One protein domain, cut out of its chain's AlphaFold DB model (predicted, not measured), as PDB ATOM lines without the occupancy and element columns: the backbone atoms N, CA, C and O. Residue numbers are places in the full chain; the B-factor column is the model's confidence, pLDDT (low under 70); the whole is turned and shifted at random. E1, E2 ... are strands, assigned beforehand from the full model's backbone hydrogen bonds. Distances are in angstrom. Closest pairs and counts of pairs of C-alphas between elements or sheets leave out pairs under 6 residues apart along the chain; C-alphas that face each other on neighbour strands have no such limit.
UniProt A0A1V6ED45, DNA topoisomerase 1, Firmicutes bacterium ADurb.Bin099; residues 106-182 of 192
ATOM      1  N   THR A 106     -38.775  18.895 -30.228       82.44
ATOM      2  CA  THR A 106     -37.428  19.018 -30.794       82.44
ATOM      3  C   THR A 106     -36.455  17.978 -30.235       82.44
ATOM      4  O   THR A 106     -35.381  17.795 -30.809       82.44
ATOM      5  N   GLY A 107     -36.797  17.330 -29.113       83.50
ATOM      6  CA  GLY A 107     -35.913  16.442 -28.356       83.50
ATOM      7  C   GLY A 107     -34.906  17.181 -27.467       83.50
ATOM      8  O   GLY A 107     -34.071  16.547 -26.825       83.50
ATOM      9  N   TYR A 108     -34.969  18.516 -27.413       86.56
ATOM     10  CA  TYR A 108     -34.081  19.342 -26.599       86.56
ATOM     11  C   TYR A 108     -34.768  19.848 -25.332       86.56
ATOM     12  O   TYR A 108     -35.981  20.050 -25.266       86.56
ATOM     13  N   ILE A 109     -33.949  20.075 -24.309       88.81
ATOM     14  CA  ILE A 109     -34.388  20.483 -22.978       88.81
ATOM     15  C   ILE A 109     -34.245  21.998 -22.828       88.81
ATOM     16  O   ILE A 109     -33.222  22.575 -23.188       88.81
ATOM     17  N   CYS A 110     -35.263  22.645 -22.268       87.50
ATOM     18  CA  CYS A 110     -35.324  24.086 -22.071       87.50
ATOM     19  C   CYS A 110     -34.221  24.547 -21.103       87.50
ATOM     20  O   CYS A 110     -34.166  24.057 -19.970       87.50
ATOM     21  N   PRO A 111     -33.402  25.547 -21.477       85.50
ATOM     22  CA  PRO A 111     -32.299  26.015 -20.640       85.50
ATOM     23  C   PRO A 111     -32.766  26.768 -19.382       85.50
ATOM     24  O   PRO A 111     -31.973  26.954 -18.462       85.50
ATOM     25  N   LYS A 112     -34.032  27.217 -19.325       86.31
ATOM     26  CA  LYS A 112     -34.588  27.950 -18.172       86.31
ATOM     27  C   LYS A 112     -35.228  27.034 -17.128       86.31
ATOM     28  O   LYS A 112     -34.965  27.187 -15.943       86.31
ATOM     29  N   CYS A 113     -36.079  26.101 -17.558       87.50
ATOM     30  CA  CYS A 113     -36.922  25.307 -16.651       87.50
ATOM     31  C   CYS A 113     -36.742  23.791 -16.785       87.50
ATOM     32  O   CYS A 113     -37.458  23.043 -16.127       87.50
ATOM     33  N   LYS A 114     -35.837  23.330 -17.657       86.38
ATOM     34  CA  LYS A 114     -35.626  21.910 -17.983       86.38
ATOM     35  C   LYS A 114     -36.852  21.168 -18.552       86.38
ATOM     36  O   LYS A 114     -36.815  19.951 -18.686       86.38
ATOM     37  N   GLY A 115     -37.925  21.876 -18.911       86.94
ATOM     38  CA  GLY A 115     -39.050  21.308 -19.662       86.94
ATOM     39  C   GLY A 115     -38.685  21.016 -21.119       86.94
ATOM     40  O   GLY A 115     -37.615  21.412 -21.582       86.94
ATOM     41  N   LYS A 116     -39.575  20.370 -21.873       90.44
ATOM     42  CA  LYS A 116     -39.346  20.097 -23.297       90.44
ATOM     43  C   LYS A 116     -39.456  21.359 -24.146       90.44
ATOM     44  O   LYS A 116     -40.096  22.351 -23.769       90.44
ATOM     45  N   VAL A 117     -38.809  21.312 -25.301       89.88
ATOM     46  CA  VAL A 117     -38.755  22.402 -26.269       89.88
ATOM     47  C   VAL A 117     -39.486  21.978 -27.540       89.88
ATOM     48  O   VAL A 117     -39.129  20.987 -28.170       89.88
ATOM     49  N   LEU A 118     -40.510  22.740 -27.916       89.12
ATOM     50  CA  LEU A 118     -41.438  22.424 -28.997       89.12
ATOM     51  C   LEU A 118     -41.261  23.377 -30.180       89.12
ATOM     52  O   LEU A 118     -41.063  24.582 -29.992       89.12
ATOM     53  N   ASN A 119     -41.422  22.859 -31.395       88.31
ATOM     54  CA  ASN A 119     -41.575  23.671 -32.596       88.31
ATOM     55  C   ASN A 119     -43.010  24.213 -32.665       88.31
ATOM     56  O   ASN A 119     -43.987  23.467 -32.725       88.31
ATOM     57  N   LYS A 120     -43.148  25.537 -32.690       87.00
ATOM     58  CA  LYS A 120     -44.420  26.242 -32.875       87.00
ATOM     59  C   LYS A 120     -44.377  27.092 -34.140       87.00
ATOM     60  O   LYS A 120     -43.320  27.392 -34.689       87.00
ATOM     61  N   LYS A 121     -45.555  27.482 -34.624       85.19
ATOM     62  CA  LYS A 121     -45.722  28.429 -35.733       85.19
ATOM     63  C   LYS A 121     -46.504  29.638 -35.242       85.19
ATOM     64  O   LYS A 121     -47.452  29.485 -34.473       85.19
ATOM     65  N   THR A 122     -46.113  30.833 -35.669       84.94
ATOM     66  CA  THR A 122     -46.925  32.037 -35.452       84.94
ATOM     67  C   THR A 122     -48.154  32.036 -36.364       84.94
ATOM     68  O   THR A 122     -48.254  31.220 -37.282       84.94
ATOM     69  N   LYS A 123     -49.084  32.981 -36.158       82.19
ATOM     70  CA  LYS A 123     -50.236  33.174 -37.062       82.19
ATOM     71  C   LYS A 123     -49.811  33.399 -38.523       82.19
ATOM     72  O   LYS A 123     -50.514  32.963 -39.422       82.19
ATOM     73  N   GLY A 124     -48.647  34.015 -38.748       80.56
ATOM     74  CA  GLY A 124     -48.049  34.215 -40.075       80.56
ATOM     75  C   GLY A 124     -47.259  33.015 -40.611       80.56
ATOM     76  O   GLY A 124     -46.549  33.150 -41.598       80.56
ATOM     77  N   GLY A 125     -47.313  31.853 -39.950       79.31
ATOM     78  CA  GLY A 125     -46.655  30.623 -40.402       79.31
ATOM     79  C   GLY A 125     -45.151  30.534 -40.119       79.31
ATOM     80  O   GLY A 125     -44.540  29.507 -40.420       79.31
ATOM     81  N   VAL A 126     -44.549  31.557 -39.504       83.69
ATOM     82  CA  VAL A 126     -43.119  31.555 -39.167       83.69
ATOM     83  C   VAL A 126     -42.866  30.569 -38.029       83.69
ATOM     84  O   VAL A 126     -43.507  30.645 -36.978       83.69
ATOM     85  N   LYS A 127     -41.938  29.631 -38.244       86.75
ATOM     86  CA  LYS A 127     -41.546  28.633 -37.243       86.75
ATOM     87  C   LYS A 127     -40.657  29.265 -36.174       86.75
ATOM     88  O   LYS A 127     -39.715  29.987 -36.494       86.75
ATOM     89  N   PHE A 128     -40.939  28.945 -34.923       90.12
ATOM     90  CA  PHE A 128     -40.135  29.325 -33.771       90.12
ATOM     91  C   PHE A 128     -40.164  28.208 -32.739       90.12
ATOM     92  O   PHE A 128     -40.976  27.287 -32.808       90.12
ATOM     93  N   ILE A 129     -39.268  28.300 -31.776       90.50
ATOM     94  CA  ILE A 129     -39.086  27.283 -30.760       90.50
ATOM     95  C   ILE A 129     -39.565  27.840 -29.425       90.50
ATOM     96  O   ILE A 129     -39.307  29.002 -29.115       90.50
ATOM     97  N   SER A 130     -40.292  27.040 -28.646       90.69
ATOM     98  CA  SER A 130     -40.942  27.479 -27.407       90.69
ATOM     99  C   SER A 130     -40.950  26.374 -26.359       90.69
ATOM    100  O   SER A 130     -41.065  25.198 -26.691       90.69
ATOM    101  N   CYS A 131     -40.855  26.741 -25.081       90.94
ATOM    102  CA  CYS A 131     -41.007  25.777 -23.997       90.94
ATOM    103  C   CYS A 131     -42.445  25.232 -23.904       90.94
ATOM    104  O   CYS A 131     -43.423  25.965 -24.082       90.94
ATOM    105  N   GLU A 132     -42.570  23.943 -23.584       88.75
ATOM    106  CA  GLU A 132     -43.849  23.281 -23.299       88.75
ATOM    107  C   GLU A 132     -44.564  23.888 -22.081       88.75
ATOM    108  O   GLU A 132     -45.778  24.053 -22.098       88.75
ATOM    109  N   ASN A 133     -43.810  24.331 -21.070       87.38
ATOM    110  CA  ASN A 133     -44.345  24.901 -19.828       87.38
ATOM    111  C   ASN A 133     -44.832  26.359 -19.957       87.38
ATOM    112  O   ASN A 133     -45.027  27.031 -18.945       87.38
ATOM    113  N   TYR A 134     -45.005  26.894 -21.165       85.06
ATOM    114  CA  TYR A 134     -45.593  28.223 -21.357       85.06
ATOM    115  C   TYR A 134     -47.055  28.238 -20.864       85.06
ATOM    116  O   TYR A 134     -47.802  27.325 -21.220       85.06
ATOM    117  N   PRO A 135     -47.509  29.236 -20.076       84.50
ATOM    118  CA  PRO A 135     -46.888  30.539 -19.792       84.50
ATOM    119  C   PRO A 135     -45.971  30.591 -18.557       84.50
ATOM    120  O   PRO A 135     -45.387  31.635 -18.289       84.50
ATOM    121  N   LYS A 136     -45.804  29.494 -17.806       89.00
ATOM    122  CA  LYS A 136     -44.922  29.447 -16.620       89.00
ATOM    123  C   LYS A 136     -43.440  29.604 -16.978       89.00
ATOM    124  O   LYS A 136     -42.654  30.064 -16.158       89.00
ATOM    125  N   CYS A 137     -43.052  29.203 -18.188       88.12
ATOM    126  CA  CYS A 137     -41.734  29.465 -18.754       88.12
ATOM    127  C   CYS A 137     -41.875  30.237 -20.069       88.12
ATOM    128  O   CYS A 137     -42.513  29.767 -21.010       88.12
ATOM    129  N   ASP A 138     -41.243  31.404 -20.128       88.81
ATOM    130  CA  ASP A 138     -41.275  32.357 -21.242       88.81
ATOM    131  C   ASP A 138     -40.246  32.055 -22.346       88.81
ATOM    132  O   ASP A 138     -40.106  32.822 -23.299       88.81
ATOM    133  N   PHE A 139     -39.503  30.948 -22.229       89.56
ATOM    134  CA  PHE A 139     -38.461  30.608 -23.188       89.56
ATOM    135  C   PHE A 139     -39.052  30.439 -24.590       89.56
ATOM    136  O   PHE A 139     -39.838  29.523 -24.865       89.56
ATOM    137  N   SER A 140     -38.630  31.329 -25.481       90.12
ATOM    138  CA  SER A 140     -38.916  31.274 -26.901       90.12
ATOM    139  C   SER A 140     -37.726  31.815 -27.683       90.12
ATOM    140  O   SER A 140     -37.017  32.710 -27.224       90.12
ATOM    141  N   SER A 141     -37.466  31.237 -28.849       88.44
ATOM    142  CA  SER A 141     -36.383  31.692 -29.709       88.44
ATOM    143  C   SER A 141     -36.695  31.452 -31.175       88.44
ATOM    144  O   SER A 141     -37.357  30.479 -31.548       88.44
ATOM    145  N   TRP A 142     -36.193  32.355 -32.008       87.56
ATOM    146  CA  TRP A 142     -36.198  32.203 -33.454       87.56
ATOM    147  C   TRP A 142     -35.026  31.329 -33.895       87.56
ATOM    148  O   TRP A 142     -33.996  31.257 -33.227       87.56
ATOM    149  N   GLY A 143     -35.167  30.701 -35.058       83.81
ATOM    150  CA  GLY A 143     -34.118  29.874 -35.645       83.81
ATOM    151  C   GLY A 143     -34.326  28.378 -35.442       83.81
ATOM    152  O   GLY A 143     -35.312  27.922 -34.868       83.81
ATOM    153  N   THR A 144     -33.397  27.602 -35.990       85.38
ATOM    154  CA  THR A 144     -33.466  26.134 -36.012       85.38
ATOM    155  C   THR A 144     -32.363  25.550 -35.145       85.38
ATOM    156  O   THR A 144     -31.230  26.025 -35.201       85.38
ATOM    157  N   ILE A 145     -32.664  24.511 -34.367       86.88
ATOM    158  CA  ILE A 145     -31.646  23.845 -33.547       86.88
ATOM    159  C   ILE A 145     -30.621  23.156 -34.447       86.88
ATOM    160  O   ILE A 145     -30.967  22.439 -35.388       86.88
ATOM    161  N   ILE A 146     -29.348  23.389 -34.146       86.25
ATOM    162  CA  ILE A 146     -28.230  22.714 -34.793       86.25
ATOM    163  C   ILE A 146     -28.072  21.359 -34.112       86.25
ATOM    164  O   ILE A 146     -27.640  21.278 -32.961       86.25
ATOM    165  N   LYS A 147     -28.437  20.297 -34.835       82.75
ATOM    166  CA  LYS A 147     -28.299  18.924 -34.349       82.75
ATOM    167  C   LYS A 147     -26.831  18.593 -34.069       82.75
ATOM    168  O   LYS A 147     -25.941  19.092 -34.755       82.75
ATOM    169  N   ASP A 148     -26.603  17.789 -33.034       79.88
ATOM    170  CA  ASP A 148     -25.290  17.240 -32.662       79.88
ATOM    171  C   ASP A 148     -24.205  18.265 -32.277       79.88
ATOM    172  O   ASP A 148     -23.027  17.921 -32.176       79.88
ATOM    173  N   ARG A 149     -24.576  19.528 -32.014       82.94
ATOM    174  CA  ARG A 149     -23.643  20.563 -31.551       82.94
ATOM    175  C   ARG A 149     -24.142  21.232 -30.276       82.94
ATOM    176  O   ARG A 149     -25.210  21.844 -30.251       82.94
ATOM    177  N   LYS A 150     -23.325  21.160 -29.228       85.38
ATOM    178  CA  LYS A 150     -23.556  21.839 -27.952       85.38
ATOM    179  C   LYS A 150     -22.682  23.082 -27.820       85.38
ATOM    180  O   LYS A 150     -21.669  23.234 -28.505       85.38
ATOM    181  N   CYS A 151     -23.104  23.995 -26.959       84.12
ATOM    182  CA  CYS A 151     -22.393  25.227 -26.675       84.12
ATOM    183  C   CYS A 151     -21.101  24.920 -25.902       84.12
ATOM    184  O   CYS A 151     -21.181  24.341 -24.820       84.12
ATOM    185  N   PRO A 152     -19.925  25.372 -26.373       84.12
ATOM    186  CA  PRO A 152     -18.656  25.116 -25.691       84.12
ATOM    187  C   PRO A 152     -18.532  25.823 -24.331       84.12
ATOM    188  O   PRO A 152     -17.646  25.490 -23.558       84.12
ATOM    189  N   LYS A 153     -19.396  26.807 -24.033       84.69
ATOM    190  CA  LYS A 153     -19.367  27.565 -22.770       84.69
ATOM    191  C   LYS A 153     -20.311  27.024 -21.695       84.69
ATOM    192  O   LYS A 153     -20.042  27.206 -20.517       84.69
ATOM    193  N   CYS A 154     -21.448  26.445 -22.078       81.62
ATOM    194  CA  CYS A 154     -22.515  26.119 -21.124       81.62
ATOM    195  C   CYS A 154     -23.285  24.832 -21.453       81.62
ATOM    196  O   CYS A 154     -24.372  24.640 -20.919       81.62
ATOM    197  N   ASP A 155     -22.788  24.017 -22.388       81.62
ATOM    198  CA  ASP A 155     -23.345  22.728 -22.848       81.62
ATOM    199  C   ASP A 155     -24.797  22.745 -23.388       81.62
ATOM    200  O   ASP A 155     -25.324  21.736 -23.847       81.62
ATOM    201  N   ASN A 156     -25.454  23.906 -23.409       85.56
ATOM    202  CA  ASN A 156     -26.778  24.084 -24.005       85.56
ATOM    203  C   ASN A 156     -26.751  23.913 -25.531       85.56
ATOM    204  O   ASN A 156     -25.724  24.102 -26.180       85.56
ATOM    205  N   PHE A 157     -27.897  23.595 -26.126       87.62
ATOM    206  CA  PHE A 157     -28.010  23.461 -27.577       87.62
ATOM    207  C   PHE A 157     -27.820  24.799 -28.307       87.62
ATOM    208  O   PHE A 157     -28.079  25.881 -27.773       87.62
ATOM    209  N   LEU A 158     -27.358  24.721 -29.553       89.62
ATOM    210  CA  LEU A 158     -27.111  25.885 -30.397       89.62
ATOM    211  C   LEU A 158     -28.236  26.076 -31.417       89.62
ATOM    212  O   LEU A 158     -28.820  25.117 -31.920       89.62
ATOM    213  N   LEU A 159     -28.509  27.332 -31.750       89.31
ATOM    214  CA  LEU A 159     -29.520  27.758 -32.708       89.31
ATOM    215  C   LEU A 159     -28.852  28.399 -33.923       89.31
ATOM    216  O   LEU A 159     -27.952  29.228 -33.788       89.31
ATOM    217  N   LYS A 160     -29.323  28.042 -35.117       88.94
ATOM    218  CA  LYS A 160     -29.032  28.748 -36.363       88.94
ATOM    219  C   LYS A 160     -30.037  29.883 -36.517       88.94
ATOM    220  O   LYS A 160     -31.219  29.630 -36.760       88.94
ATOM    221  N   VAL A 161     -29.556  31.112 -36.396       87.25
ATOM    222  CA  VAL A 161     -30.327  32.348 -36.568       87.25
ATOM    223  C   VAL A 161     -29.806  33.116 -37.778       87.25
ATOM    224  O   VAL A 161     -28.663  32.926 -38.188       87.25
ATOM    225  N   PHE A 162     -30.639  33.964 -38.371       84.44
ATOM    226  CA  PHE A 162     -30.215  34.883 -39.423       84.44
ATOM    227  C   PHE A 162     -30.242  36.305 -38.860       84.44
ATOM    228  O   PHE A 162     -31.308  36.800 -38.510       84.44
ATOM    229  N   GLU A 163     -29.071  36.928 -38.757       82.81
ATOM    230  CA  GLU A 163     -28.885  38.337 -38.380       82.81
ATOM    231  C   GLU A 163     -28.232  39.029 -39.595       82.81
ATOM    232  O   GLU A 163     -27.318  38.466 -40.198       82.81
ATOM    233  N   ASP A 164     -28.741  40.185 -40.033       82.94
ATOM    234  CA  ASP A 164     -28.197  40.973 -41.160       82.94
ATOM    235  C   ASP A 164     -27.920  40.183 -42.455       82.94
ATOM    236  O   ASP A 164     -26.884  40.330 -43.103       82.94
ATOM    237  N   LYS A 165     -28.858  39.305 -42.842       80.62
ATOM    238  CA  LYS A 165     -28.741  38.384 -43.997       80.62
ATOM    239  C   LYS A 165     -27.592  37.364 -43.889       80.62
ATOM    240  O   LYS A 165     -27.337  36.634 -44.846       80.62
ATOM    241  N   GLN A 166     -26.937  37.246 -42.735       84.56
ATOM    242  CA  GLN A 166     -25.891  36.261 -42.466       84.56
ATOM    243  C   GLN A 166     -26.392  35.180 -41.504       84.56
ATOM    244  O   GLN A 166     -27.053  35.452 -40.501       84.56
ATOM    245  N   ALA A 167     -26.067  33.920 -41.800       86.31
ATOM    246  CA  ALA A 167     -26.367  32.815 -40.899       86.31
ATOM    247  C   ALA A 167     -25.378  32.816 -39.724       86.31
ATOM    248  O   ALA A 167     -24.171  32.639 -39.906       86.31
ATOM    249  N   MET A 168     -25.896  32.963 -38.510       86.50
ATOM    250  CA  MET A 168     -25.137  32.917 -37.267       86.50
ATOM    251  C   MET A 168     -25.568  31.728 -36.405       86.50
ATOM    252  O   MET A 168     -26.680  31.212 -36.495       86.50
ATOM    253  N   THR A 169     -24.649  31.270 -35.568       89.56
ATOM    254  CA  THR A 169     -24.869  30.274 -34.523       89.56
ATOM    255  C   THR A 169     -24.923  30.993 -33.185       89.56
ATOM    256  O   THR A 169     -23.923  31.589 -32.790       89.56
ATOM    257  N   LYS A 170     -26.058  30.925 -32.489       89.06
ATOM    258  CA  LYS A 170     -26.280  31.534 -31.170       89.06
ATOM    259  C   LYS A 170     -26.584  30.451 -30.134       89.06
ATOM    260  O   LYS A 170     -27.233  29.456 -30.449       89.06
ATOM    261  N   CYS A 171     -26.123  30.627 -28.900       88.50
ATOM    262  CA  CYS A 171     -26.529  29.768 -27.787       88.50
ATOM    263  C   CYS A 171     -28.009  29.955 -27.423       88.50
ATOM    264  O   CYS A 171     -28.540  31.062 -27.499       88.50
ATOM    265  N   SER A 172     -28.681  28.874 -27.018       84.50
ATOM    266  CA  SER A 172     -30.082  28.929 -26.599       84.50
ATOM    267  C   SER A 172     -30.299  29.558 -25.222       84.50
ATOM    268  O   SER A 172     -31.399  30.009 -24.933       84.50
ATOM    269  N   SER A 173     -29.286  29.595 -24.356       83.12
ATOM    270  CA  SER A 173     -29.412  30.213 -23.034       83.12
ATOM    271  C   SER A 173     -29.165  31.717 -23.091       83.12
ATOM    272  O   SER A 173     -28.107  32.140 -23.551       83.12
ATOM    273  N   ASP A 174     -30.081  32.502 -22.517       78.06
ATOM    274  CA  ASP A 174     -29.928  33.958 -22.357       78.06
ATOM    275  C   ASP A 174     -28.735  34.340 -21.462       78.06
ATOM    276  O   ASP A 174     -28.249  35.460 -21.525       78.06
ATOM    277  N   LYS A 175     -28.231  33.405 -20.641       80.25
ATOM    278  CA  LYS A 175     -27.063  33.620 -19.767       80.25
ATOM    279  C   LYS A 175     -25.722  33.435 -20.487       80.25
ATOM    280  O   LYS A 175     -24.675  33.545 -19.856       80.25
ATOM    281  N   CYS A 176     -25.733  33.055 -21.765       82.38
ATOM    282  CA  CYS A 176     -24.526  32.723 -22.508       82.38
ATOM    283  C   CYS A 176     -24.451  33.489 -23.832       82.38
ATOM    284  O   CYS A 176     -25.143  33.164 -24.796       82.38
ATOM    285  N   ASP A 177     -23.499  34.417 -23.917       83.31
ATOM    286  CA  ASP A 177     -23.274  35.260 -25.100       83.31
ATOM    287  C   ASP A 177     -22.480  34.566 -26.219       83.31
ATOM    288  O   ASP A 177     -21.779  35.204 -27.006       83.31
ATOM    289  N   TYR A 178     -22.522  33.233 -26.304       83.56
ATOM    290  CA  TYR A 178     -21.838  32.528 -27.385       83.56
ATOM    291  C   TYR A 178     -22.551  32.780 -28.719       83.56
ATOM    292  O   TYR A 178     -23.673  32.312 -28.944       83.56
ATOM    293  N   LYS A 179     -21.862  33.498 -29.612       84.56
ATOM    294  CA  LYS A 179     -22.265  33.761 -30.993       84.56
ATOM    295  C   LYS A 179     -21.083  33.557 -31.942       84.56
ATOM    296  O   LYS A 179     -19.970  33.980 -31.649       84.56
ATOM    297  N   THR A 180     -21.310  32.911 -33.082       86.50
ATOM    298  CA  THR A 180     -20.297  32.749 -34.140       86.50
ATOM    299  C   THR A 180     -20.949  32.628 -35.516       86.50
ATOM    300  O   THR A 180     -22.143  32.348 -35.607       86.50
ATOM    301  N   LYS A 181     -20.194  32.810 -36.604       84.88
ATOM    302  CA  LYS A 181     -20.708  32.585 -37.964       84.88
ATOM    303  C   LYS A 181     -21.074  31.109 -38.144       84.88
ATOM    304  O   LYS A 181     -20.357  30.216 -37.687       84.88
ATOM    305  N   PHE A 182     -22.213  30.834 -38.775       79.50
ATOM    306  CA  PHE A 182     -22.631  29.460 -39.038       79.50
ATOM    307  C   PHE A 182     -21.717  28.834 -40.093       79.50
ATOM    308  O   PHE A 182     -21.652  29.300 -41.227       79.50
TER     309      PHE A 182
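What this domain is: This is residues 106 to 182 of the 192 residues of the protein "DNA topoisomerase 1" of Firmicutes bacterium ADurb.Bin099 (UniProt A0A1V6ED45). Two small antiparallel sheets stand side by side as two lobes: the four-stranded, strongly twisted sheet E5 E6 E7 E8 in one, and the three-stranded sheet E2 E3 E4 with the short strand E1 beside E2 in the other. The lobes are joined where E4 runs on into E5 at Gly 143, turning by 99 degrees, and few C-alphas of the two sheets come close elsewhere. The printed part has 77 residues with eight named strands, E1 to E8 in order along the chain, and no named helix; the class is all strand. The whole is compact, with a radius of gyration of the C-alphas of 12.1 A, and spans 31 by 30 by 20 A.

Where its parts are: In the larger sheet, E5 is residues 144 to 150, 13.5 A long; E6 is residues 157 to 163, 18.4 A; E7 is residues 166 to 171, 16.1 A; and E8 is residues 179 to 181, ending at C-alpha 181 at (-20.708, 32.585, -37.964). In the smaller sheet, E2 is residues 116 to 121, 16.3 A; E3 is residues 127 to 131, 13.6 A; and E4 is residues 140 to 142. E1, residues 106 to 109, begins at C-alpha 106 at (-37.428, 19.018, -30.794).

How they stand to each other: E5 E6 E7 E8 is a meander, each strand the antiparallel neighbour of the one before, with E5 and E8 as edge strands. In the hairpin E6 and E7, at 149 degrees, N 161 and O 168 are 2.9 A apart, within hydrogen-bond range. Across E5 and E6, at 136 degrees, N 160 and O 144 are 2.8 A apart; across E7 and E8, at 148 degrees, N 169 and O 180 are 2.7 A apart. E2 E3 E4 is a second meander, with N 118 and O 130 at 2.8 A across E2 and E3, and N 129 and O 141 at 2.9 A across E3 and E4. E1 pairs with no named strand; its closest C-alpha to E2 is that of Ile 109, 5.0 A from that of Lys 116. E4 and E5 meet only through their link. Between the sheets, the closest C-alphas of E4 and E6 are those of Trp 142 and Val 161, 6.6 A apart. E1 and E5 are near each other, with 6 pairs of C-alphas within 10 A. E2 is apart from E5, E6, E7 and E8.

The domain as a whole: The two C-alphas farthest apart, those of Lys 123 and Pro 152, are 34.5 A from each other. The printed part has no cut and no long link. The mean pLDDT of the printed part is 85.7, and no printed residue is under 70.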